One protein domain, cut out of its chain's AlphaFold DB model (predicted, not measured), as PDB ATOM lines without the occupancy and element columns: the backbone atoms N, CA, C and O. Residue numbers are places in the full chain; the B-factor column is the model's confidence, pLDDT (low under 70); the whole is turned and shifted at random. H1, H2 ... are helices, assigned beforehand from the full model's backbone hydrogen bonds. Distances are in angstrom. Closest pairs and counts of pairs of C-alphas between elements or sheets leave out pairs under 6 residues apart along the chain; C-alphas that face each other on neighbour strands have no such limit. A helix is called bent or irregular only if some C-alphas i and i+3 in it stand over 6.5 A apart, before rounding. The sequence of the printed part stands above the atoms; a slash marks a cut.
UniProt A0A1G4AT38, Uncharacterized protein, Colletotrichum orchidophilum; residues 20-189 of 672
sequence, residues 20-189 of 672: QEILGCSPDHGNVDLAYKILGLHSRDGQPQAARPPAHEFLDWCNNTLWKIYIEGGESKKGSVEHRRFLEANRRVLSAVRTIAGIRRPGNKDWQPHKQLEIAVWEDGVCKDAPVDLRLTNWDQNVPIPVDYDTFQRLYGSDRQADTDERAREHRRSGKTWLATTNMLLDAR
ATOM      1  N   GLN A  20     196.094 250.550 216.600       90.69
ATOM      2  CA  GLN A  20     196.600 249.516 215.689       90.69
ATOM      3  C   GLN A  20     195.656 249.239 214.511       90.69
ATOM      4  O   GLN A  20     196.129 249.035 213.397       90.69
ATOM      5  N   GLU A  21     194.343 249.284 214.733       89.38
ATOM      6  CA  GLU A  21     193.332 249.057 213.693       89.38
ATOM      7  C   GLU A  21     193.306 250.223 212.693       89.38
ATOM      8  O   GLU A  21     193.325 250.009 211.480       89.38
ATOM      9  N   ILE A  22     193.379 251.460 213.195       90.19
ATOM     10  CA  ILE A  22     193.457 252.684 212.377       90.19
ATOM     11  C   ILE A  22     194.739 252.699 211.538       90.19
ATOM     12  O   ILE A  22     194.738 253.066 210.358       90.19
ATOM     13  N   LEU A  23     195.864 252.308 212.142       88.38
ATOM     14  CA  LEU A  23     197.151 252.247 211.454       88.38
ATOM     15  C   LEU A  23     197.244 251.079 210.465       88.38
ATOM     16  O   LEU A  23     197.982 251.182 209.487       88.38
ATOM     17  N   GLY A  24     196.480 250.010 210.696       85.06
ATOM     18  CA  GLY A  24     196.326 248.888 209.771       85.06
ATOM     19  C   GLY A  24     195.507 249.223 208.522       85.06
ATOM     20  O   GLY A  24     195.574 248.490 207.540       85.06
ATOM     21  N   CYS A  25     194.761 250.331 208.523       83.44
ATOM     22  CA  CYS A  25     194.063 250.818 207.334       83.44
ATOM     23  C   CYS A  25     195.024 251.534 206.370       83.44
ATOM     24  O   CYS A  25     196.010 252.139 206.790       83.44
ATOM     25  N   SER A  26     194.726 251.531 205.072       82.19
ATOM     26  CA  SER A  26     195.338 252.495 204.148       82.19
ATOM     27  C   SER A  26     194.840 253.910 204.480       82.19
ATOM     28  O   SER A  26     193.712 254.044 204.955       82.19
ATOM     29  N   PRO A  27     195.631 254.977 204.254       80.62
ATOM     30  CA  PRO A  27     195.112 256.340 204.349       80.62
ATOM     31  C   PRO A  27     193.930 256.539 203.388       80.62
ATOM     32  O   PRO A  27     193.935 255.999 202.284       80.62
ATOM     33  N   ASP A  28     192.937 257.337 203.783       79.50
ATOM     34  CA  ASP A  28     191.705 257.523 203.006       79.50
ATOM     35  C   ASP A  28     191.936 258.264 201.683       79.50
ATOM     36  O   ASP A  28     191.283 257.973 200.689       79.50
ATOM     37  N   HIS A  29     192.868 259.222 201.652       77.38
ATOM     38  CA  HIS A  29     193.187 260.017 200.459       77.38
ATOM     39  C   HIS A  29     191.973 260.707 199.799       77.38
ATOM     40  O   HIS A  29     192.010 260.980 198.599       77.38
ATOM     41  N   GLY A  30     190.929 261.037 200.568       70.81
ATOM     42  CA  GLY A  30     189.687 261.605 200.034       70.81
ATOM     43  C   GLY A  30     188.662 260.565 199.569       70.81
ATOM     44  O   GLY A  30     187.615 260.938 199.047       70.81
ATOM     45  N   ASN A  31     188.936 259.273 199.753       83.38
ATOM     46  CA  ASN A  31     187.990 258.197 199.499       83.38
ATOM     47  C   ASN A  31     187.068 257.990 200.709       83.38
ATOM     48  O   ASN A  31     187.523 257.721 201.823       83.38
ATOM     49  N   VAL A  32     185.766 258.097 200.464       85.81
ATOM     50  CA  VAL A  32     184.720 258.038 201.489       85.81
ATOM     51  C   VAL A  32     184.679 256.683 202.195       85.81
ATOM     52  O   VAL A  32     184.612 256.632 203.420       85.81
ATOM     53  N   ASP A  33     184.776 255.581 201.458       86.44
ATOM     54  CA  ASP A  33     184.630 254.242 202.032       86.44
ATOM     55  C   ASP A  33     185.820 253.878 202.927       86.44
ATOM     56  O   ASP A  33     185.664 253.329 204.023       86.44
ATOM     57  N   LEU A  34     187.033 254.243 202.497       85.75
ATOM     58  CA  LEU A  34     188.235 254.104 203.321       85.75
ATOM     59  C   LEU A  34     188.163 254.994 204.570       85.75
ATOM     60  O   LEU A  34     188.601 254.569 205.642       85.75
ATOM     61  N   ALA A  35     187.582 256.193 204.462       88.62
ATOM     62  CA  ALA A  35     187.340 257.062 205.609       88.62
ATOM     63  C   ALA A  35     186.360 256.425 206.613       88.62
ATOM     64  O   ALA A  35     186.661 256.390 207.809       88.62
ATOM     65  N   TYR A  36     185.251 255.835 206.150       90.81
ATOM     66  CA  TYR A  36     184.320 255.094 207.013       90.81
ATOM     67  C   TYR A  36     184.998 253.905 207.709       90.81
ATOM     68  O   TYR A  36     184.793 253.690 208.906       90.81
ATOM     69  N   LYS A  37     185.868 253.171 207.001       88.44
ATOM     70  CA  LYS A  37     186.655 252.074 207.587       88.44
ATOM     71  C   LYS A  37     187.634 252.557 208.659       88.44
ATOM     72  O   LYS A  37     187.718 251.927 209.713       88.44
ATOM     73  N   ILE A  38     188.341 253.667 208.429       90.00
ATOM     74  CA  ILE A  38     189.254 254.271 209.419       90.00
ATOM     75  C   ILE A  38     188.507 254.644 210.703       90.00
ATOM     76  O   ILE A  38     189.030 254.425 211.794       90.00
ATOM     77  N   LEU A  39     187.288 255.177 210.582       91.06
ATOM     78  CA  LEU A  39     186.448 255.512 211.733       91.06
ATOM     79  C   LEU A  39     185.805 254.288 212.394       91.06
ATOM     80  O   LEU A  39     185.161 254.439 213.424       91.06
ATOM     81  N   GLY A  40     185.967 253.081 211.844       88.44
ATOM     82  CA  GLY A  40     185.306 251.880 212.360       88.44
ATOM     83  C   GLY A  40     183.788 251.878 212.152       88.44
ATOM     84  O   GLY A  40     183.101 251.081 212.775       88.44
ATOM     85  N   LEU A  41     183.280 252.748 211.277       88.00
ATOM     86  CA  LEU A  41     181.859 252.901 210.953       88.00
ATOM     87  C   LEU A  41     181.419 252.020 209.774       88.00
ATOM     88  O   LEU A  41     180.276 252.076 209.338       88.00
ATOM     89  N   HIS A  42     182.338 251.225 209.234       77.38
ATOM     90  CA  HIS A  42     182.061 250.263 208.179       77.38
ATOM     91  C   HIS A  42     181.741 248.884 208.778       77.38
ATOM     92  O   HIS A  42     182.424 248.454 209.711       77.38
ATOM     93  N   SER A  43     180.757 248.167 208.219       67.00
ATOM     94  CA  SER A  43     180.365 246.824 208.684       67.00
ATOM     95  C   SER A  43     181.560 245.856 208.675       67.00
ATOM     96  O   SER A  43     182.374 245.881 207.744       67.00
ATOM     97  N   ARG A  44     181.691 245.044 209.737       63.56
ATOM     98  CA  ARG A  44     182.769 244.051 209.928       63.56
ATOM     99  C   ARG A  44     182.312 242.607 209.680       63.56
ATOM    100  O   ARG A  44     183.127 241.805 209.239       63.56
ATOM    101  N   ASP A  45     181.027 242.304 209.890       58.34
ATOM    102  CA  ASP A  45     180.545 240.925 210.094       58.34
ATOM    103  C   ASP A  45     179.484 240.454 209.075       58.34
ATOM    104  O   ASP A  45     178.735 239.516 209.336       58.34
ATOM    105  N   GLY A  46     179.400 241.081 207.895       55.12
ATOM    106  CA  GLY A  46     178.521 240.614 206.808       55.12
ATOM    107  C   GLY A  46     177.010 240.740 207.074       55.12
ATOM    108  O   GLY A  46     176.213 240.193 206.317       55.12
ATOM    109  N   GLN A  47     176.597 241.456 208.123       54.06
ATOM    110  CA  GLN A  47     175.210 241.898 208.313       54.06
ATOM    111  C   GLN A  47     174.974 243.200 207.509       54.06
ATOM    112  O   GLN A  47     175.871 244.057 207.488       54.06
ATOM    113  N   PRO A  48     173.826 243.349 206.812       47.81
ATOM    114  CA  PRO A  48     173.498 244.548 206.029       47.81
ATOM    115  C   PRO A  48     173.043 245.666 207.005       47.81
ATOM    116  O   PRO A  48     172.634 245.350 208.112       47.81
ATOM    117  N   GLN A  49     173.113 246.975 206.751       55.75
ATOM    118  CA  GLN A  49     173.263 247.755 205.523       55.75
ATOM    119  C   GLN A  49     174.225 248.937 205.712       55.75
ATOM    120  O   GLN A  49     174.511 249.393 206.817       55.75
ATOM    121  N   ALA A  50     174.673 249.480 204.584       63.09
ATOM    122  CA  ALA A  50     175.290 250.790 204.487       63.09
ATOM    123  C   ALA A  50     174.301 251.913 204.864       63.09
ATOM    124  O   ALA A  50     173.733 252.581 204.003       63.09
ATOM    125  N   ALA A  51     174.073 252.117 206.157       74.25
ATOM    126  CA  ALA A  51     173.370 253.289 206.660       74.25
ATOM    127  C   ALA A  51     174.401 254.340 207.082       74.25
ATOM    128  O   ALA A  51     175.398 254.028 207.738       74.25
ATOM    129  N   ARG A  52     174.182 255.602 206.704       86.44
ATOM    130  CA  ARG A  52     174.974 256.704 207.262       86.44
ATOM    131  C   ARG A  52     174.524 256.957 208.709       86.44
ATOM    132  O   ARG A  52     173.318 256.946 208.959       86.44
ATOM    133  N   PRO A  53     175.445 257.243 209.638       88.81
ATOM    134  CA  PRO A  53     175.062 257.698 210.964       88.81
ATOM    135  C   PRO A  53     174.306 259.038 210.887       88.81
ATOM    136  O   PRO A  53     174.671 259.909 210.080       88.81
ATOM    137  N   PRO A  54     173.282 259.240 211.733       91.25
ATOM    138  CA  PRO A  54     172.714 260.554 212.010       91.25
ATOM    139  C   PRO A  54     173.794 261.560 212.423       91.25
ATOM    140  O   PRO A  54     174.805 261.200 213.021       91.25
ATOM    141  N   ALA A  55     173.582 262.844 212.133       91.44
ATOM    142  CA  ALA A  55     174.614 263.870 212.306       91.44
ATOM    143  C   ALA A  55     175.148 263.993 213.746       91.44
ATOM    144  O   ALA A  55     176.341 264.231 213.940       91.44
ATOM    145  N   HIS A  56     174.271 263.852 214.746       92.38
ATOM    146  CA  HIS A  56     174.653 263.880 216.160       92.38
ATOM    147  C   HIS A  56     175.482 262.648 216.532       92.38
ATOM    148  O   HIS A  56     176.591 262.788 217.034       92.38
ATOM    149  N   GLU A  57     174.993 261.463 216.171       91.44
ATOM    150  CA  GLU A  57     175.653 260.184 216.450       91.44
ATOM    151  C   GLU A  57     177.019 260.085 215.750       91.44
ATOM    152  O   GLU A  57     177.987 259.597 216.328       91.44
ATOM    153  N   PHE A  58     177.149 260.646 214.542       93.69
ATOM    154  CA  PHE A  58     178.434 260.758 213.853       93.69
ATOM    155  C   PHE A  58     179.445 261.611 214.631       93.69
ATOM    156  O   PHE A  58     180.602 261.210 214.776       93.69
ATOM    157  N   LEU A  59     179.037 262.791 215.118       93.62
ATOM    158  CA  LEU A  59     179.930 263.662 215.890       93.62
ATOM    159  C   LEU A  59     180.325 263.027 217.221       93.62
ATOM    160  O   LEU A  59     181.509 263.041 217.566       93.62
ATOM    161  N   ASP A  60     179.362 262.438 217.929       93.25
ATOM    162  CA  ASP A  60     179.603 261.753 219.197       93.25
ATOM    163  C   ASP A  60     180.590 260.598 219.003       93.25
ATOM    164  O   ASP A  60     181.569 260.473 219.745       93.25
ATOM    165  N   TRP A  61     180.420 259.810 217.938       94.50
ATOM    166  CA  TRP A  61     181.356 258.751 217.570       94.50
ATOM    167  C   TRP A  61     182.767 259.282 217.286       94.50
ATOM    168  O   TRP A  61     183.761 258.725 217.770       94.50
ATOM    169  N   CYS A  62     182.881 260.372 216.523       94.69
ATOM    170  CA  CYS A  62     184.169 260.979 216.185       94.69
ATOM    171  C   CYS A  62     184.894 261.513 217.427       94.69
ATOM    172  O   CYS A  62     186.078 261.220 217.616       94.69
ATOM    173  N   ASN A  63     184.189 262.245 218.292       94.81
ATOM    174  CA  ASN A  63     184.741 262.784 219.535       94.81
ATOM    175  C   ASN A  63     185.170 261.665 220.493       94.81
ATOM    176  O   ASN A  63     186.282 261.703 221.026       94.81
ATOM    177  N   ASN A  64     184.355 260.618 220.644       94.38
ATOM    178  CA  ASN A  64     184.708 259.457 221.460       94.38
ATOM    179  C   ASN A  64     185.918 258.700 220.898       94.38
ATOM    180  O   ASN A  64     186.812 258.319 221.656       94.38
ATOM    181  N   THR A  65     186.005 258.533 219.577       93.69
ATOM    182  CA  THR A  65     187.156 257.894 218.922       93.69
ATOM    183  C   THR A  65     188.443 258.692 219.152       93.69
ATOM    184  O   THR A  65     189.454 258.128 219.577       93.69
ATOM    185  N   LEU A  66     188.410 260.015 218.947       92.81
ATOM    186  CA  LEU A  66     189.545 260.907 219.217       92.81
ATOM    187  C   LEU A  66     189.973 260.857 220.691       92.81
ATOM    188  O   LEU A  66     191.168 260.782 220.989       92.81
ATOM    189  N   TRP A  67     189.009 260.835 221.612       92.69
ATOM    190  CA  TRP A  67     189.265 260.710 223.045       92.69
ATOM    191  C   TRP A  67     189.936 259.380 223.406       92.69
ATOM    192  O   TRP A  67     190.925 259.369 224.142       92.69
ATOM    193  N   LYS A  68     189.471 258.256 222.848       91.75
ATOM    194  CA  LYS A  68     190.083 256.935 223.073       91.75
ATOM    195  C   LYS A  68     191.521 256.872 222.560       91.75
ATOM    196  O   LYS A  68     192.391 256.393 223.285       91.75
ATOM    197  N   ILE A  69     191.789 257.414 221.371       90.06
ATOM    198  CA  ILE A  69     193.149 257.505 220.811       90.06
ATOM    199  C   ILE A  69     194.042 258.376 221.698       90.06
ATOM    200  O   ILE A  69     195.207 258.041 221.929       90.06
ATOM    201  N   TYR A  70     193.505 259.482 222.218       89.94
ATOM    202  CA  TYR A  70     194.220 260.351 223.146       89.94
ATOM    203  C   TYR A  70     194.566 259.647 224.460       89.94
ATOM    204  O   TYR A  70     195.702 259.760 224.907       89.94
ATOM    205  N   ILE A  71     193.649 258.870 225.044       90.00
ATOM    206  CA  ILE A  71     193.937 258.072 226.246       90.00
ATOM    207  C   ILE A  71     195.004 257.004 225.957       90.00
ATOM    208  O   ILE A  71     195.924 256.834 226.749       90.00
ATOM    209  N   GLU A  72     194.911 256.301 224.824       87.06
ATOM    210  CA  GLU A  72     195.843 255.219 224.468       87.06
ATOM    211  C   GLU A  72     197.266 255.739 224.176       87.06
ATOM    212  O   GLU A  72     198.252 255.074 224.490       87.06
ATOM    213  N   GLY A  73     197.393 256.928 223.576       81.56
ATOM    214  CA  GLY A  73     198.668 257.450 223.073       81.56
ATOM    215  C   GLY A  73     199.216 258.705 223.761       81.56
ATOM    216  O   GLY A  73     200.394 259.025 223.581       81.56
ATOM    217  N   GLY A  74     198.406 259.422 224.541       76.06
ATOM    218  CA  GLY A  74     198.716 260.756 225.070       76.06
ATOM    219  C   GLY A  74     199.851 260.784 226.094       76.06
ATOM    220  O   GLY A  74     200.616 261.750 226.137       76.06
ATOM    221  N   GLU A  75     200.027 259.702 226.855       82.12
ATOM    222  CA  GLU A  75     201.113 259.551 227.837       82.12
ATOM    223  C   GLU A  75     202.443 259.095 227.211       82.12
ATOM    224  O   GLU A  75     203.485 259.071 227.871       82.12
ATOM    225  N   SER A  76     202.445 258.776 225.912       85.56
ATOM    226  CA  SER A  76     203.643 258.307 225.214       85.56
ATOM    227  C   SER A  76     204.752 259.360 225.225       85.56
ATOM    228  O   SER A  76     204.550 260.532 224.883       85.56
ATOM    229  N   LYS A  77     205.985 258.930 225.520       82.56
ATOM    230  CA  LYS A  77     207.165 259.805 225.496       82.56
ATOM    231  C   LYS A  77     207.333 260.455 224.117       82.56
ATOM    232  O   LYS A  77     207.500 259.764 223.113       82.56
ATOM    233  N   LYS A  78     207.381 261.792 224.068       82.88
ATOM    234  CA  LYS A  78     207.571 262.544 222.814       82.88
ATOM    235  C   LYS A  78     208.753 262.004 222.004       82.88
ATOM    236  O   LYS A  78     209.872 261.908 222.503       82.88
ATOM    237  N   GLY A  79     208.488 261.675 220.742       77.12
ATOM    238  CA  GLY A  79     209.469 261.133 219.799       77.12
ATOM    239  C   GLY A  79     209.598 259.605 219.784       77.12
ATOM    240  O   GLY A  79     210.235 259.099 218.855       77.12
ATOM    241  N   SER A  80     208.980 258.885 220.732       80.94
ATOM    242  CA  SER A  80     208.922 257.416 220.734       80.94
ATOM    243  C   SER A  80     208.122 256.869 219.545       80.94
ATOM    244  O   SER A  80     207.383 257.598 218.876       80.94
ATOM    245  N   VAL A  81     208.265 255.567 219.273       86.88
ATOM    246  CA  VAL A  81     207.486 254.875 218.234       86.88
ATOM    247  C   VAL A  81     205.988 254.954 218.540       86.88
ATOM    248  O   VAL A  81     205.207 255.266 217.647       86.88
ATOM    249  N   GLU A  82     205.600 254.758 219.799       85.44
ATOM    250  CA  GLU A  82     204.212 254.867 220.274       85.44
ATOM    251  C   GLU A  82     203.661 256.279 220.074       85.44
ATOM    252  O   GLU A  82     202.592 256.446 219.496       85.44
ATOM    253  N   HIS A  83     204.445 257.309 220.413       83.31
ATOM    254  CA  HIS A  83     204.045 258.695 220.188       83.31
ATOM    255  C   HIS A  83     203.858 259.000 218.695       83.31
ATOM    256  O   HIS A  83     202.912 259.681 218.316       83.31
ATOM    257  N   ARG A  84     204.725 258.478 217.814       82.94
ATOM    258  CA  ARG A  84     204.561 258.642 216.356       82.94
ATOM    259  C   ARG A  84     203.316 257.924 215.834       82.94
ATOM    260  O   ARG A  84     202.619 258.489 215.000       82.94
ATOM    261  N   ARG A  85     203.042 256.713 216.329       86.38
ATOM    262  CA  ARG A  85     201.842 255.927 215.993       86.38
ATOM    263  C   ARG A  85     200.566 256.650 216.412       86.38
ATOM    264  O   ARG A  85     199.657 256.774 215.603       86.38
ATOM    265  N   PHE A  86     200.548 257.196 217.622       88.19
ATOM    266  CA  PHE A  86     199.474 258.045 218.130       88.19
ATOM    267  C   PHE A  86     199.212 259.265 217.232       88.19
ATOM    268  O   PHE A  86     198.086 259.467 216.781       88.19
ATOM    269  N   LEU A  87     200.253 260.048 216.908       84.81
ATOM    270  CA  LEU A  87     200.105 261.223 216.040       84.81
ATOM    271  C   LEU A  87     199.574 260.852 214.653       84.81
ATOM    272  O   LEU A  87     198.781 261.595 214.079       84.81
ATOM    273  N   GLU A  88     200.033 259.728 214.109       85.56
ATOM    274  CA  GLU A  88     199.610 259.255 212.797       85.56
ATOM    275  C   GLU A  88     198.166 258.737 212.808       85.56
ATOM    276  O   GLU A  88     197.402 259.064 211.904       85.56
ATOM    277  N   ALA A  89     197.752 258.019 213.856       87.88
ATOM    278  CA  ALA A  89     196.364 257.599 214.029       87.88
ATOM    279  C   ALA A  89     195.421 258.809 214.129       87.88
ATOM    280  O   ALA A  89     194.433 258.871 213.399       87.88
ATOM    281  N   ASN A  90     195.775 259.823 214.928       87.50
ATOM    282  CA  ASN A  90     195.004 261.069 215.016       87.50
ATOM    283  C   ASN A  90     194.890 261.788 213.667       87.50
ATOM    284  O   ASN A  90     193.820 262.274 213.310       87.50
ATOM    285  N   ARG A  91     195.974 261.842 212.883       85.69
ATOM    286  CA  ARG A  91     195.929 262.432 211.535       85.69
ATOM    287  C   ARG A  91     194.985 261.681 210.608       85.69
ATOM    288  O   ARG A  91     194.270 262.329 209.853       85.69
ATOM    289  N   ARG A  92     194.979 260.347 210.658       86.06
ATOM    290  CA  ARG A  92     194.095 259.520 209.826       86.06
ATOM    291  C   ARG A  92     192.631 259.694 210.201       86.06
ATOM    292  O   ARG A  92     191.817 259.855 209.302       86.06
ATOM    293  N   VAL A  93     192.314 259.751 211.494       90.31
ATOM    294  CA  VAL A  93     190.947 260.034 211.959       90.31
ATOM    295  C   VAL A  93     190.491 261.418 211.509       90.31
ATOM    296  O   VAL A  93     189.436 261.535 210.897       90.31
ATOM    297  N   LEU A  94     191.302 262.461 211.710       88.31
ATOM    298  CA  LEU A  94     190.962 263.810 211.242       88.31
ATOM    299  C   LEU A  94     190.821 263.892 209.713       88.31
ATOM    300  O   LEU A  94     189.966 264.621 209.213       88.31
ATOM    301  N   SER A  95     191.649 263.154 208.969       85.69
ATOM    302  CA  SER A  95     191.540 263.048 207.511       85.69
ATOM    303  C   SER A  95     190.214 262.403 207.106       85.69
ATOM    304  O   SER A  95     189.487 262.972 206.299       85.69
ATOM    305  N   ALA A  96     189.844 261.292 207.746       88.06
ATOM    306  CA  ALA A  96     188.583 260.602 207.498       88.06
ATOM    307  C   ALA A  96     187.358 261.479 207.816       88.06
ATOM    308  O   ALA A  96     186.453 261.594 206.989       88.06
ATOM    309  N   VAL A  97     187.362 262.170 208.962       90.44
ATOM    310  CA  VAL A  97     186.313 263.132 209.350       90.44
ATOM    311  C   VAL A  97     186.155 264.236 208.301       90.44
ATOM    312  O   VAL A  97     185.041 264.534 207.863       90.44
ATOM    313  N   ARG A  98     187.274 264.806 207.841       85.69
ATOM    314  CA  ARG A  98     187.280 265.817 206.779       85.69
ATOM    315  C   ARG A  98     186.739 265.262 205.462       85.69
ATOM    316  O   ARG A  98     186.032 265.976 204.758       85.69
ATOM    317  N   THR A  99     187.093 264.036 205.099       83.56
ATOM    318  CA  THR A  99     186.656 263.420 203.842       83.56
ATOM    319  C   THR A  99     185.147 263.192 203.823       83.56
ATOM    320  O   THR A  99     184.511 263.511 202.822       83.56
ATOM    321  N   ILE A 100     184.568 262.720 204.932       88.19
ATOM    322  CA  ILE A 100     183.133 262.402 205.027       88.19
ATOM    323  C   ILE A 100     182.267 263.659 205.153       88.19
ATOM    324  O   ILE A 100     181.258 263.774 204.464       88.19
ATOM    325  N   ALA A 101     182.641 264.588 206.036       86.25
ATOM    326  CA  ALA A 101     181.763 265.688 206.453       86.25
ATOM    327  C   ALA A 101     182.393 267.082 206.295       86.25
ATOM    328  O   ALA A 101     181.812 268.079 206.710       86.25
ATOM    329  N   GLY A 102     183.616 267.185 205.765       80.25
ATOM    330  CA  GLY A 102     184.306 268.469 205.599       80.25
ATOM    331  C   GLY A 102     184.746 269.142 206.895       80.25
ATOM    332  O   GLY A 102     185.331 270.225 206.845       80.25
ATOM    333  N   ILE A 103     184.506 268.504 208.043       87.38
ATOM    334  CA  ILE A 103     184.784 269.047 209.367       87.38
ATOM    335  C   ILE A 103     186.291 269.213 209.561       87.38
ATOM    336  O   ILE A 103     187.062 268.259 209.408       87.38
ATOM    337  N   ARG A 104     186.725 270.437 209.879       84.19
ATOM    338  CA  ARG A 104     188.147 270.774 210.031       84.19
ATOM    339  C   ARG A 104     188.367 272.129 210.706       84.19
ATOM    340  O   ARG A 104     187.612 273.078 210.509       84.19
ATOM    341  N   ARG A 105     189.518 272.258 211.372       76.69
ATOM    342  CA  ARG A 105     190.047 273.547 211.845       76.69
ATOM    343  C   ARG A 105     191.584 273.615 211.744       76.69
ATOM    344  O   ARG A 105     192.294 273.633 212.751       76.69
ATOM    345  N   PRO A 106     192.142 273.581 210.521       63.38
ATOM    346  CA  PRO A 106     193.584 273.521 210.310       63.38
ATOM    347  C   PRO A 106     194.291 274.769 210.857       63.38
ATOM    348  O   PRO A 106     193.835 275.892 210.670       63.38
ATOM    349  N   GLY A 107     195.437 274.569 211.511       62.44
ATOM    350  CA  GLY A 107     196.272 275.655 212.040       62.44
ATOM    351  C   GLY A 107     195.873 276.163 213.429       62.44
ATOM    352  O   GLY A 107     196.683 276.836 214.070       62.44
ATOM    353  N   ASN A 108     194.696 275.792 213.944       73.31
ATOM    354  CA  ASN A 108     194.322 276.127 215.311       73.31
ATOM    355  C   ASN A 108     195.181 275.349 216.325       73.31
ATOM    356  O   ASN A 108     195.503 274.172 216.136       73.31
ATOM    357  N   LYS A 109     195.576 276.017 217.416       72.94
ATOM    358  CA  LYS A 109     196.440 275.433 218.449       72.94
ATOM    359  C   LYS A 109     195.811 274.226 219.121       72.94
ATOM    360  O   LYS A 109     196.575 273.377 219.572       72.94
ATOM    361  N   ASP A 110     194.494 274.177 219.253       77.31
ATOM    362  CA  ASP A 110     193.784 273.098 219.942       77.31
ATOM    363  C   ASP A 110     193.495 271.922 219.015       77.31
ATOM    364  O   ASP A 110     193.405 270.799 219.484       77.31
ATOM    365  N   TRP A 111     193.550 272.149 217.700       75.12
ATOM    366  CA  TRP A 111     193.383 271.129 216.665       75.12
ATOM    367  C   TRP A 111     194.679 270.412 216.256       75.12
ATOM    368  O   TRP A 111     194.768 269.778 215.202       75.12
ATOM    369  N   GLN A 112     195.727 270.500 217.081       76.38
ATOM    370  CA  GLN A 112     196.978 269.799 216.807       76.38
ATOM    371  C   GLN A 112     196.899 268.323 217.234       76.38
ATOM    372  O   GLN A 112     196.493 268.058 218.361       76.38
ATOM    373  N   PRO A 113     197.402 267.359 216.428       70.00
ATOM    374  CA  PRO A 113     197.281 265.915 216.701       70.00
ATOM    375  C   PRO A 113     197.863 265.415 218.031       70.00
ATOM    376  O   PRO A 113     197.705 264.249 218.365       70.00
ATOM    377  N   HIS A 114     198.605 266.257 218.753       72.19
ATOM    378  CA  HIS A 114     199.219 265.922 220.037       72.19
ATOM    379  C   HIS A 114     198.436 266.442 221.252       72.19
ATOM    380  O   HIS A 114     198.898 266.285 222.383       72.19
ATOM    381  N   LYS A 115     197.306 267.112 221.025       79.81
ATOM    382  CA  LYS A 115     196.380 267.570 222.059       79.81
ATOM    383  C   LYS A 115     195.140 266.685 222.095       79.81
ATOM    384  O   LYS A 115     194.900 265.912 221.172       79.81
ATOM    385  N   GLN A 116     194.376 266.817 223.172       85.88
ATOM    386  CA  GLN A 116     193.008 266.331 223.214       85.88
ATOM    387  C   GLN A 116     192.185 267.174 222.236       85.88
ATOM    388  O   GLN A 116     192.088 268.388 222.401       85.88
ATOM    389  N   LEU A 117     191.683 266.521 221.193       86.19
ATOM    390  CA  LEU A 117     190.890 267.137 220.137       86.19
ATOM    391  C   LEU A 117     189.411 266.981 220.471       86.19
ATOM    392  O   LEU A 117     188.992 265.899 220.873       86.19
ATOM    393  N   GLU A 118     188.646 268.040 220.256       91.19
ATOM    394  CA  GLU A 118     187.194 268.041 220.392       91.19
ATOM    395  C   GLU A 118     186.602 268.814 219.212       91.19
ATOM    396  O   GLU A 118     187.025 269.934 218.904       91.19
ATOM    397  N   ILE A 119     185.669 268.171 218.518       93.25
ATOM    398  CA  ILE A 119     184.886 268.745 217.430       93.25
ATOM    399  C   ILE A 119     183.660 269.410 218.049       93.25
ATOM    400  O   ILE A 119     182.965 268.779 218.851       93.25
ATOM    401  N   ALA A 120     183.377 270.654 217.658       92.88
ATOM    402  CA  ALA A 120     182.192 271.373 218.107       92.88
ATOM    403  C   ALA A 120     180.909 270.564 217.854       92.88
ATOM    404  O   ALA A 120     180.712 270.013 216.772       92.88
ATOM    405  N   VAL A 121     180.018 270.537 218.842       93.25
ATOM    406  CA  VAL A 121     178.703 269.899 218.723       93.25
ATOM    407  C   VAL A 121     177.772 270.697 217.801       93.25
ATOM    408  O   VAL A 121     178.036 271.856 217.469       93.25
ATOM    409  N   TRP A 122     176.674 270.072 217.377       91.12
ATOM    410  CA  TRP A 122     175.585 270.762 216.687       91.12
ATOM    411  C   TRP A 122     174.810 271.642 217.678       91.12
ATOM    412  O   TRP A 122     174.145 271.128 218.575       91.12
ATOM    413  N   GLU A 123     174.863 272.958 217.489       91.38
ATOM    414  CA  GLU A 123     174.089 273.964 218.227       91.38
ATOM    415  C   GLU A 123     173.150 274.655 217.230       91.38
ATOM    416  O   GLU A 123     173.598 275.118 216.183       91.38
ATOM    417  N   ASP A 124     171.842 274.674 217.501       90.44
ATOM    418  CA  ASP A 124     170.828 275.274 216.613       90.44
ATOM    419  C   ASP A 124     170.899 274.785 215.149       90.44
ATOM    420  O   ASP A 124     170.633 275.515 214.193       90.44
ATOM    421  N   GLY A 125     171.285 273.519 214.959       89.38
ATOM    422  CA  GLY A 125     171.425 272.894 213.641       89.38
ATOM    423  C   GLY A 125     172.705 273.259 212.877       89.38
ATOM    424  O   GLY A 125     172.827 272.889 211.706       89.38
ATOM    425  N   VAL A 126     173.664 273.936 213.518       89.62
ATOM    426  CA  VAL A 126     174.962 274.327 212.945       89.62
ATOM    427  C   VAL A 126     176.111 273.786 213.801       89.62
ATOM    428  O   VAL A 126     176.070 273.827 215.025       89.62
ATOM    429  N   CYS A 127     177.169 273.295 213.159       92.62
ATOM    430  CA  CYS A 127     178.416 272.913 213.816       92.62
ATOM    431  C   CYS A 127     179.508 273.909 213.408       92.62
ATOM    432  O   CYS A 127     179.762 274.122 212.222       92.62
ATOM    433  N   LYS A 128     180.182 274.531 214.383       91.06
ATOM    434  CA  LYS A 128     181.181 275.583 214.111       91.06
ATOM    435  C   LYS A 128     182.426 275.066 213.377       91.06
ATOM    436  O   LYS A 128     183.099 275.847 212.702       91.06
ATOM    437  N   ASP A 129     182.715 273.771 213.501       90.88
ATOM    438  CA  ASP A 129     183.817 273.091 212.815       90.88
ATOM    439  C   ASP A 129     183.377 272.384 211.523       90.88
ATOM    440  O   ASP A 129     184.231 271.828 210.835       90.88
ATOM    441  N   ALA A 130     182.087 272.421 211.172       88.38
ATOM    442  CA  ALA A 130     181.565 271.942 209.894       88.38
ATOM    443  C   ALA A 130     181.591 273.049 208.820       88.38
ATOM    444  O   ALA A 130     181.657 274.240 209.155       88.38
ATOM    445  N   PRO A 131     181.571 272.681 207.523       79.62
ATOM    446  CA  PRO A 131     181.404 273.631 206.424       79.62
ATOM    447  C   PRO A 131     180.142 274.484 206.599       79.62
ATOM    448  O   PRO A 131     179.125 273.989 207.078       79.62
ATOM    449  N   VAL A 132     180.197 275.760 206.211       75.81
ATOM    450  CA  VAL A 132     179.086 276.721 206.406       75.81
ATOM    451  C   VAL A 132     177.772 276.313 205.724       75.81
ATOM    452  O   VAL A 132     176.688 276.691 206.176       75.81
ATOM    453  N   ASP A 133     177.862 275.528 204.655       79.50
ATOM    454  CA  ASP A 133     176.744 274.976 203.894       79.50
ATOM    455  C   ASP A 133     176.227 273.639 204.449       79.50
ATOM    456  O   ASP A 133     175.134 273.210 204.076       79.50
ATOM    457  N   LEU A 134     176.954 272.996 205.370       84.19
ATOM    458  CA  LEU A 134     176.538 271.754 206.013       84.19
ATOM    459  C   LEU A 134     175.761 272.050 207.304       84.19
ATOM    460  O   LEU A 134     176.312 272.498 208.310       84.19
ATOM    461  N   ARG A 135     174.461 271.757 207.283       90.81
ATOM    462  CA  ARG A 135     173.526 271.938 208.399       90.81
ATOM    463  C   ARG A 135     172.890 270.611 208.784       90.81
ATOM    464  O   ARG A 135     172.766 269.708 207.960       90.81
ATOM    465  N   LEU A 136     172.388 270.528 210.011       90.50
ATOM    466  CA  LEU A 136     171.665 269.348 210.489       90.50
ATOM    467  C   LEU A 136     170.513 268.953 209.543       90.50
ATOM    468  O   LEU A 136     170.310 267.777 209.264       90.50
ATOM    469  N   THR A 137     169.808 269.940 208.985       90.81
ATOM    470  CA  THR A 137     168.667 269.740 208.076       90.81
ATOM    471  C   THR A 137     169.041 269.218 206.689       90.81
ATOM    472  O   THR A 137     168.174 268.696 205.992       90.81
ATOM    473  N   ASN A 138     170.300 269.362 206.264       89.94
ATOM    474  CA  ASN A 138     170.770 268.929 204.946       89.94
ATOM    475  C   ASN A 138     171.900 267.886 205.023       89.94
ATOM    476  O   ASN A 138     172.486 267.542 203.995       89.94
ATOM    477  N   TRP A 139     172.172 267.358 206.223       91.88
ATOM    478  CA  TRP A 139     173.127 266.277 206.474       91.88
ATOM    479  C   TRP A 139     172.928 265.120 205.494       91.88
ATOM    480  O   TRP A 139     173.849 264.698 204.800       91.88
ATOM    481  N   ASP A 140     171.673 264.707 205.358       86.75
ATOM    482  CA  ASP A 140     171.244 263.585 204.534       86.75
ATOM    483  C   ASP A 140     171.469 263.763 203.028       86.75
ATOM    484  O   ASP A 140     171.513 262.781 202.284       86.75
ATOM    485  N   GLN A 141     171.600 265.007 202.573       86.31
ATOM    486  CA  GLN A 141     171.832 265.354 201.170       86.31
ATOM    487  C   GLN A 141     173.324 265.522 200.870       86.31
ATOM    488  O   GLN A 141     173.759 265.333 199.736       86.31
ATOM    489  N   ASN A 142     174.107 265.904 201.880       84.50
ATOM    490  CA  ASN A 142     175.488 266.328 201.699       84.50
ATOM    491  C   ASN A 142     176.526 265.292 202.110       84.50
ATOM    492  O   ASN A 142     177.635 265.339 201.566       84.50
ATOM    493  N   VAL A 143     176.182 264.403 203.045       88.44
ATOM    494  CA  VAL A 143     177.071 263.363 203.560       88.44
ATOM    495  C   VAL A 143     176.848 262.062 202.784       88.44
ATOM    496  O   VAL A 143     175.714 261.576 202.707       88.44
ATOM    497  N   PRO A 144     177.908 261.500 202.180       87.38
ATOM    498  CA  PRO A 144     177.803 260.294 201.371       87.38
ATOM    499  C   PRO A 144     177.477 259.072 202.234       87.38
ATOM    500  O   PRO A 144     177.866 258.990 203.392       87.38
ATOM    501  N   ILE A 145     176.772 258.105 201.654       86.88
ATOM    502  CA  ILE A 145     176.486 256.818 202.294       86.88
ATOM    503  C   ILE A 145     177.671 255.880 201.995       86.88
ATOM    504  O   ILE A 145     178.128 255.880 200.848       86.88
ATOM    505  N   PRO A 146     178.195 255.114 202.974       85.12
ATOM    506  CA  PRO A 146     179.228 254.112 202.696       85.12
ATOM    507  C   PRO A 146     178.725 253.070 201.687       85.12
ATOM    508  O   PRO A 146     177.524 252.877 201.540       85.12
ATOM    509  N   VAL A 147     179.609 252.363 200.987       84.56
ATOM    510  CA  VAL A 147     179.182 251.172 200.226       84.56
ATOM    511  C   VAL A 147     178.903 249.982 201.154       84.56
ATOM    512  O   VAL A 147     179.366 249.934 202.293       84.56
ATOM    513  N   ASP A 148     178.134 249.000 200.677       83.19
ATOM    514  CA  ASP A 148     177.892 247.762 201.425       83.19
ATOM    515  C   ASP A 148     179.172 246.919 201.584       83.19
ATOM    516  O   ASP A 148     180.146 247.075 200.843       83.19
ATOM    517  N   TYR A 149     179.161 245.990 202.546       81.62
ATOM    518  CA  TYR A 149     180.329 245.176 202.887       81.62
ATOM    519  C   TYR A 149     180.888 244.373 201.710       81.62
ATOM    520  O   TYR A 149     182.103 244.366 201.490       81.62
ATOM    521  N   ASP A 150     180.025 243.735 200.924       81.44
ATOM    522  CA  ASP A 150     180.453 242.894 199.808       81.44
ATOM    523  C   ASP A 150     181.049 243.737 198.681       81.44
ATOM    524  O   ASP A 150     182.015 243.333 198.025       81.44
ATOM    525  N   THR A 151     180.484 244.916 198.432       83.12
ATOM    526  CA  THR A 151     181.026 245.899 197.488       83.12
ATOM    527  C   THR A 151     182.362 246.442 197.983       83.12
ATOM    528  O   THR A 151     183.331 246.463 197.221       83.12
ATOM    529  N   PHE A 152     182.470 246.779 199.267       82.88
ATOM    530  CA  PHE A 152     183.719 247.234 199.867       82.88
ATOM    531  C   PHE A 152     184.829 246.188 199.755       82.88
ATOM    532  O   PHE A 152     185.925 246.505 199.298       82.88
ATOM    533  N   GLN A 153     184.562 244.932 200.125       82.12
ATOM    534  CA  GLN A 153     185.552 243.850 200.051       82.12
ATOM    535  C   GLN A 153     185.978 243.564 198.608       82.12
ATOM    536  O   GLN A 153     187.160 243.344 198.342       82.12
ATOM    537  N   ARG A 154     185.047 243.640 197.648       80.62
ATOM    538  CA  ARG A 154     185.373 243.531 196.215       80.62
ATOM    539  C   ARG A 154     186.297 244.654 195.736       80.62
ATOM    540  O   ARG A 154     187.158 244.415 194.881       80.62
ATOM    541  N   LEU A 155     186.117 245.866 196.262       76.12
ATOM    542  CA  LEU A 155     186.883 247.046 195.863       76.12
ATOM    543  C   LEU A 155     188.237 247.162 196.580       76.12
ATOM    544  O   LEU A 155     189.206 247.542 195.917       76.12
ATOM    545  N   TYR A 156     188.306 246.810 197.868       74.88
ATOM    546  CA  TYR A 156     189.414 247.123 198.788       74.88
ATOM    547  C   TYR A 156     189.910 245.928 199.633       74.88
ATOM    548  O   TYR A 156     190.557 246.125 200.665       74.88
ATOM    549  N   GLY A 157     189.589 244.689 199.246       73.56
ATOM    550  CA  GLY A 157     190.086 243.474 199.902       73.56
ATOM    551  C   GLY A 157     191.619 243.341 199.872       73.56
ATOM    552  O   GLY A 157     192.303 243.989 199.076       73.56
ATOM    553  N   SER A 158     192.160 242.472 200.734       65.81
ATOM    554  CA  SER A 158     193.601 242.331 201.032       65.81
ATOM    555  C   SER A 158     194.516 242.101 199.822       65.81
ATOM    556  O   SER A 158     195.692 242.451 199.875       65.81
ATOM    557  N   ASP A 159     193.986 241.564 198.724       59.91
ATOM    558  CA  ASP A 159     194.778 241.143 197.563       59.91
ATOM    559  C   ASP A 159     194.942 242.246 196.495       59.91
ATOM    560  O   ASP A 159     195.544 242.011 195.448       59.91
ATOM    561  N   ARG A 160     194.415 243.464 196.725       64.56
ATOM    562  CA  ARG A 160     194.338 244.548 195.715       64.56
ATOM    563  C   ARG A 160     194.967 245.879 196.147       64.56
ATOM    564  O   ARG A 160     194.509 246.951 195.752       64.56
ATOM    565  N   GLN A 161     196.037 245.834 196.938       62.41
ATOM    566  CA  GLN A 161     196.687 247.036 197.480       62.41
ATOM    567  C   GLN A 161     197.182 248.019 196.393       62.41
ATOM    568  O   GLN A 161     197.019 249.225 196.543       62.41
ATOM    569  N   ALA A 162     197.722 247.526 195.270       58.69
ATOM    570  CA  ALA A 162     198.232 248.381 194.188       58.69
ATOM    571  C   ALA A 162     197.115 249.146 193.444       58.69
ATOM    572  O   ALA A 162     197.221 250.357 193.254       58.69
ATOM    573  N   ASP A 163     196.012 248.465 193.115       65.38
ATOM    574  CA  ASP A 163     194.810 249.083 192.530       65.38
ATOM    575  C   ASP A 163     194.151 250.071 193.506       65.38
ATOM    576  O   ASP A 163     193.591 251.091 193.102       65.38
ATOM    577  N   THR A 164     194.226 249.771 194.808       65.12
ATOM    578  CA  THR A 164     193.726 250.641 195.881       65.12
ATOM    579  C   THR A 164     194.493 251.962 195.906       65.12
ATOM    580  O   THR A 164     193.881 253.030 195.937       65.12
ATOM    581  N   ASP A 165     195.825 251.905 195.813       63.47
ATOM    582  CA  ASP A 165     196.692 253.086 195.803       63.47
ATOM    583  C   ASP A 165     196.540 253.929 194.521       63.47
ATOM    584  O   ASP A 165     196.806 255.135 194.533       63.47
ATOM    585  N   GLU A 166     196.135 253.322 193.404       65.62
ATOM    586  CA  GLU A 166     195.861 254.015 192.139       65.62
ATOM    587  C   GLU A 166     194.497 254.718 192.141       65.62
ATOM    588  O   GLU A 166     194.438 255.926 191.898       65.62
ATOM    589  N   ARG A 167     193.421 254.038 192.558       65.00
ATOM    590  CA  ARG A 167     192.091 254.669 192.693       65.00
ATOM    591  C   ARG A 167     192.070 255.774 193.747       65.00
ATOM    592  O   ARG A 167     191.428 256.806 193.556       65.00
ATOM    593  N   ALA A 168     192.812 255.604 194.841       58.28
ATOM    594  CA  ALA A 168     192.987 256.641 195.854       58.28
ATOM    595  C   ALA A 168     193.720 257.884 195.306       58.28
ATOM    596  O   ALA A 168     193.455 259.006 195.742       58.28
ATOM    597  N   ARG A 169     194.623 257.717 194.328       60.16
ATOM    598  CA  ARG A 169     195.275 258.836 193.624       60.16
ATOM    599  C   ARG A 169     194.336 259.533 192.643       60.16
ATOM    600  O   ARG A 169     194.399 260.757 192.548       60.16
ATOM    601  N   GLU A 170     193.471 258.801 191.951       59.22
ATOM    602  CA  GLU A 170     192.476 259.384 191.039       59.22
ATOM    603  C   GLU A 170     191.386 260.160 191.791       59.22
ATOM    604  O   GLU A 170     191.066 261.284 191.406       59.22
ATOM    605  N   HIS A 171     190.906 259.651 192.931       56.22
ATOM    606  CA  HIS A 171     189.921 260.351 193.767       56.22
ATOM    607  C   HIS A 171     190.434 261.664 194.376       56.22
ATOM    608  O   HIS A 171     189.642 262.581 194.596       56.22
ATOM    609  N   ARG A 172     191.756 261.832 194.561       53.69
ATOM    610  CA  ARG A 172     192.332 263.144 194.926       53.69
ATOM    611  C   ARG A 172     192.018 264.241 193.905       53.69
ATOM    612  O   ARG A 172     192.101 265.410 194.264       53.69
ATOM    613  N   ARG A 173     191.697 263.887 192.653       51.22
ATOM    614  CA  ARG A 173     191.355 264.841 191.585       51.22
ATOM    615  C   ARG A 173     189.855 265.137 191.492       51.22
ATOM    616  O   ARG A 173     189.504 266.149 190.901       51.22
ATOM    617  N   SER A 174     188.992 264.289 192.059       48.50
ATOM    618  CA  SER A 174     187.526 264.389 191.950       48.50
ATOM    619  C   SER A 174     186.795 264.615 193.280       48.50
ATOM    620  O   SER A 174     185.569 264.690 193.296       48.50
ATOM    621  N   GLY A 175     187.518 264.707 194.402       53.81
ATOM    622  CA  GLY A 175     186.926 264.890 195.727       53.81
ATOM    623  C   GLY A 175     186.076 266.160 195.845       53.81
ATOM    624  O   GLY A 175     186.458 267.222 195.355       53.81
ATOM    625  N   LYS A 176     184.934 266.052 196.537       60.81
ATOM    626  CA  LYS A 176     184.050 267.181 196.864       60.81
ATOM    627  C   LYS A 176     184.840 268.243 197.638       60.81
ATOM    628  O   LYS A 176     185.385 267.970 198.711       60.81
ATOM    629  N   THR A 177     184.918 269.455 197.095       65.06
ATOM    630  CA  THR A 177     185.571 270.583 197.768       65.06
ATOM    631  C   THR A 177     184.629 271.146 198.823       65.06
ATOM    632  O   THR A 177     183.610 271.744 198.498       65.06
ATOM    633  N   TRP A 178     184.963 270.946 200.095       70.50
ATOM    634  CA  TRP A 178     184.219 271.525 201.215       70.50
ATOM    635  C   TRP A 178     184.550 273.008 201.409       70.50
ATOM    636  O   TRP A 178     185.729 273.387 201.338       70.50
ATOM    637  N   LEU A 179     183.535 273.816 201.736       69.88
ATOM    638  CA  LEU A 179     183.696 275.230 202.084       69.88
ATOM    639  C   LEU A 179     184.508 275.426 203.379       69.88
ATOM    640  O   LEU A 179     184.894 274.477 204.080       69.88
ATOM    641  N   ALA A 180     184.850 276.679 203.679       66.62
ATOM    642  CA  ALA A 180     185.448 277.036 204.961       66.62
ATOM    643  C   ALA A 180     184.458 276.780 206.111       66.62
ATOM    644  O   ALA A 180     183.243 276.819 205.928       66.62
ATOM    645  N   THR A 181     184.988 276.505 207.301       78.50
ATOM    646  CA  THR A 181     184.181 276.310 208.512       78.50
ATOM    647  C   THR A 181     184.048 277.631 209.262       78.50
ATOM    648  O   THR A 181     184.900 278.517 209.132       78.50
ATOM    649  N   THR A 182     183.006 277.777 210.080       78.81
ATOM    650  CA  THR A 182     182.775 279.016 210.848       78.81
ATOM    651  C   THR A 182     183.983 279.365 211.724       78.81
ATOM    652  O   THR A 182     184.455 280.502 211.733       78.81
ATOM    653  N   ASN A 183     184.550 278.373 212.411       81.25
ATOM    654  CA  ASN A 183     185.733 278.559 213.247       81.25
ATOM    655  C   ASN A 183     186.999 278.878 212.439       81.25
ATOM    656  O   ASN A 183     187.837 279.638 212.916       81.25
ATOM    657  N   MET A 184     187.147 278.360 211.214       72.44
ATOM    658  CA  MET A 184     188.255 278.764 210.339       72.44
ATOM    659  C   MET A 184     188.166 280.241 209.950       72.44
ATOM    660  O   MET A 184     189.192 280.921 209.934       72.44
ATOM    661  N   LEU A 185     186.961 280.736 209.656       68.75
ATOM    662  CA  LEU A 185     186.726 282.146 209.335       68.75
ATOM    663  C   LEU A 185     187.012 283.048 210.545       68.75
ATOM    664  O   LEU A 185     187.645 284.096 210.404       68.75
ATOM    665  N   LEU A 186     186.610 282.621 211.745       70.31
ATOM    666  CA  LEU A 186     186.929 283.321 212.994       70.31
ATOM    667  C   LEU A 186     188.438 283.333 213.275       70.31
ATOM    668  O   LEU A 186     188.998 284.398 213.525       70.31
ATOM    669  N   ASP A 187     189.113 282.186 213.162       64.06
ATOM    670  CA  ASP A 187     190.562 282.068 213.371       64.06
ATOM    671  C   ASP A 187     191.363 282.892 212.354       64.06
ATOM    672  O   ASP A 187     192.444 283.398 212.663       64.06
ATOM    673  N   ALA A 188     190.874 282.988 211.116       57.25
ATOM    674  CA  ALA A 188     191.448 283.866 210.106       57.25
ATOM    675  C   ALA A 188     191.304 285.333 210.523       57.25
ATOM    676  O   ALA A 188     192.308 286.035 210.589       57.25
ATOM    677  N   ARG A 189     190.099 285.763 210.915       57.31
ATOM    678  CA  ARG A 189     189.845 287.127 211.399       57.31
ATOM    679  C   ARG A 189     190.700 287.485 212.619       57.31
ATOM    680  O   ARG A 189     191.180 288.610 212.734       57.31
TER     681      ARG A 189
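AT A GLANCE: This is residues 20 to 189 of the 672 residues of an uncharacterized protein of Colletotrichum orchidophilum (UniProt A0A1G4AT38). A long helical hairpin, H3 and H4 side by side, makes the core; the short H1 and H2 pack on H4. H6 and H7 lie beyond H2, while H8 and the long link of residues 102 to 135 lie on the other side of the hairpin. The printed part has 170 residues, with eight named helices, H1 to H8 in order, and no named strand: all helix. It is compact, with a radius of gyration of the C-alphas of 16.1 A and spans of 47 by 43 by 31 A.

HOW THE PARTS SIT: Start at H1, residues 20 to 24: it touches residues 85 to 93 alone of the hub, H4, residues 81 to 101, closest at the C-alphas of Ile 22 and Ala 89, 5.9 A. H2, residues 32 to 38, touches residues 92 to 100 alone of H4, opposite ways at a shallow tilt of 32 degrees; the closest C-alphas, of Ala 35 and Ala 96, are 4.2 A apart. H3, residues 55 to 73, forms a hairpin with H4, at 9 degrees, closest at the C-alphas of Gly 73 and Phe 86, 5.0 A. H5, residues 136 to 142, is close to H3 but not clearly touching; the closest C-alphas, of Ala 55 and Leu 136, are 6.5 A apart. H6, residues 149 to 156, and H7, residues 161 to 174, are about perpendicular, 87 degrees. H8, residues 182 to 189, touches no helix. Each O i to N i+4 pair is within hydrogen-bond range in H1, H2, H3, H4, H6 and H8; H7 has 7 of 10, and H5 1 of 3, with 2 of 4 O i to N i+3 pairs.

IN THESE COORDINATES: Find C-alpha 20 at (196.600, 249.516, 215.689), where H1 begins. H3 runs 27.1 A, H4 30.3 A and H7 20.4 A. H5 is irregular, with C-alphas 137 and 140 7.6 A apart. H8 ends at C-alpha 189, (189.845, 287.127, 211.399).

THE WHOLE: The C-alphas farthest apart, of Asp 159 and Arg 189, are 48.3 A apart. The printed part has no cut; the links H2 to H3 and H4 to H5 are long. In the second, residues 122 to 123 pair with 126 to 127, antiparallel. The mean pLDDT of the printed part is 80.0; 36 residues are under 70, among them 43 to 50 and 158 to 177.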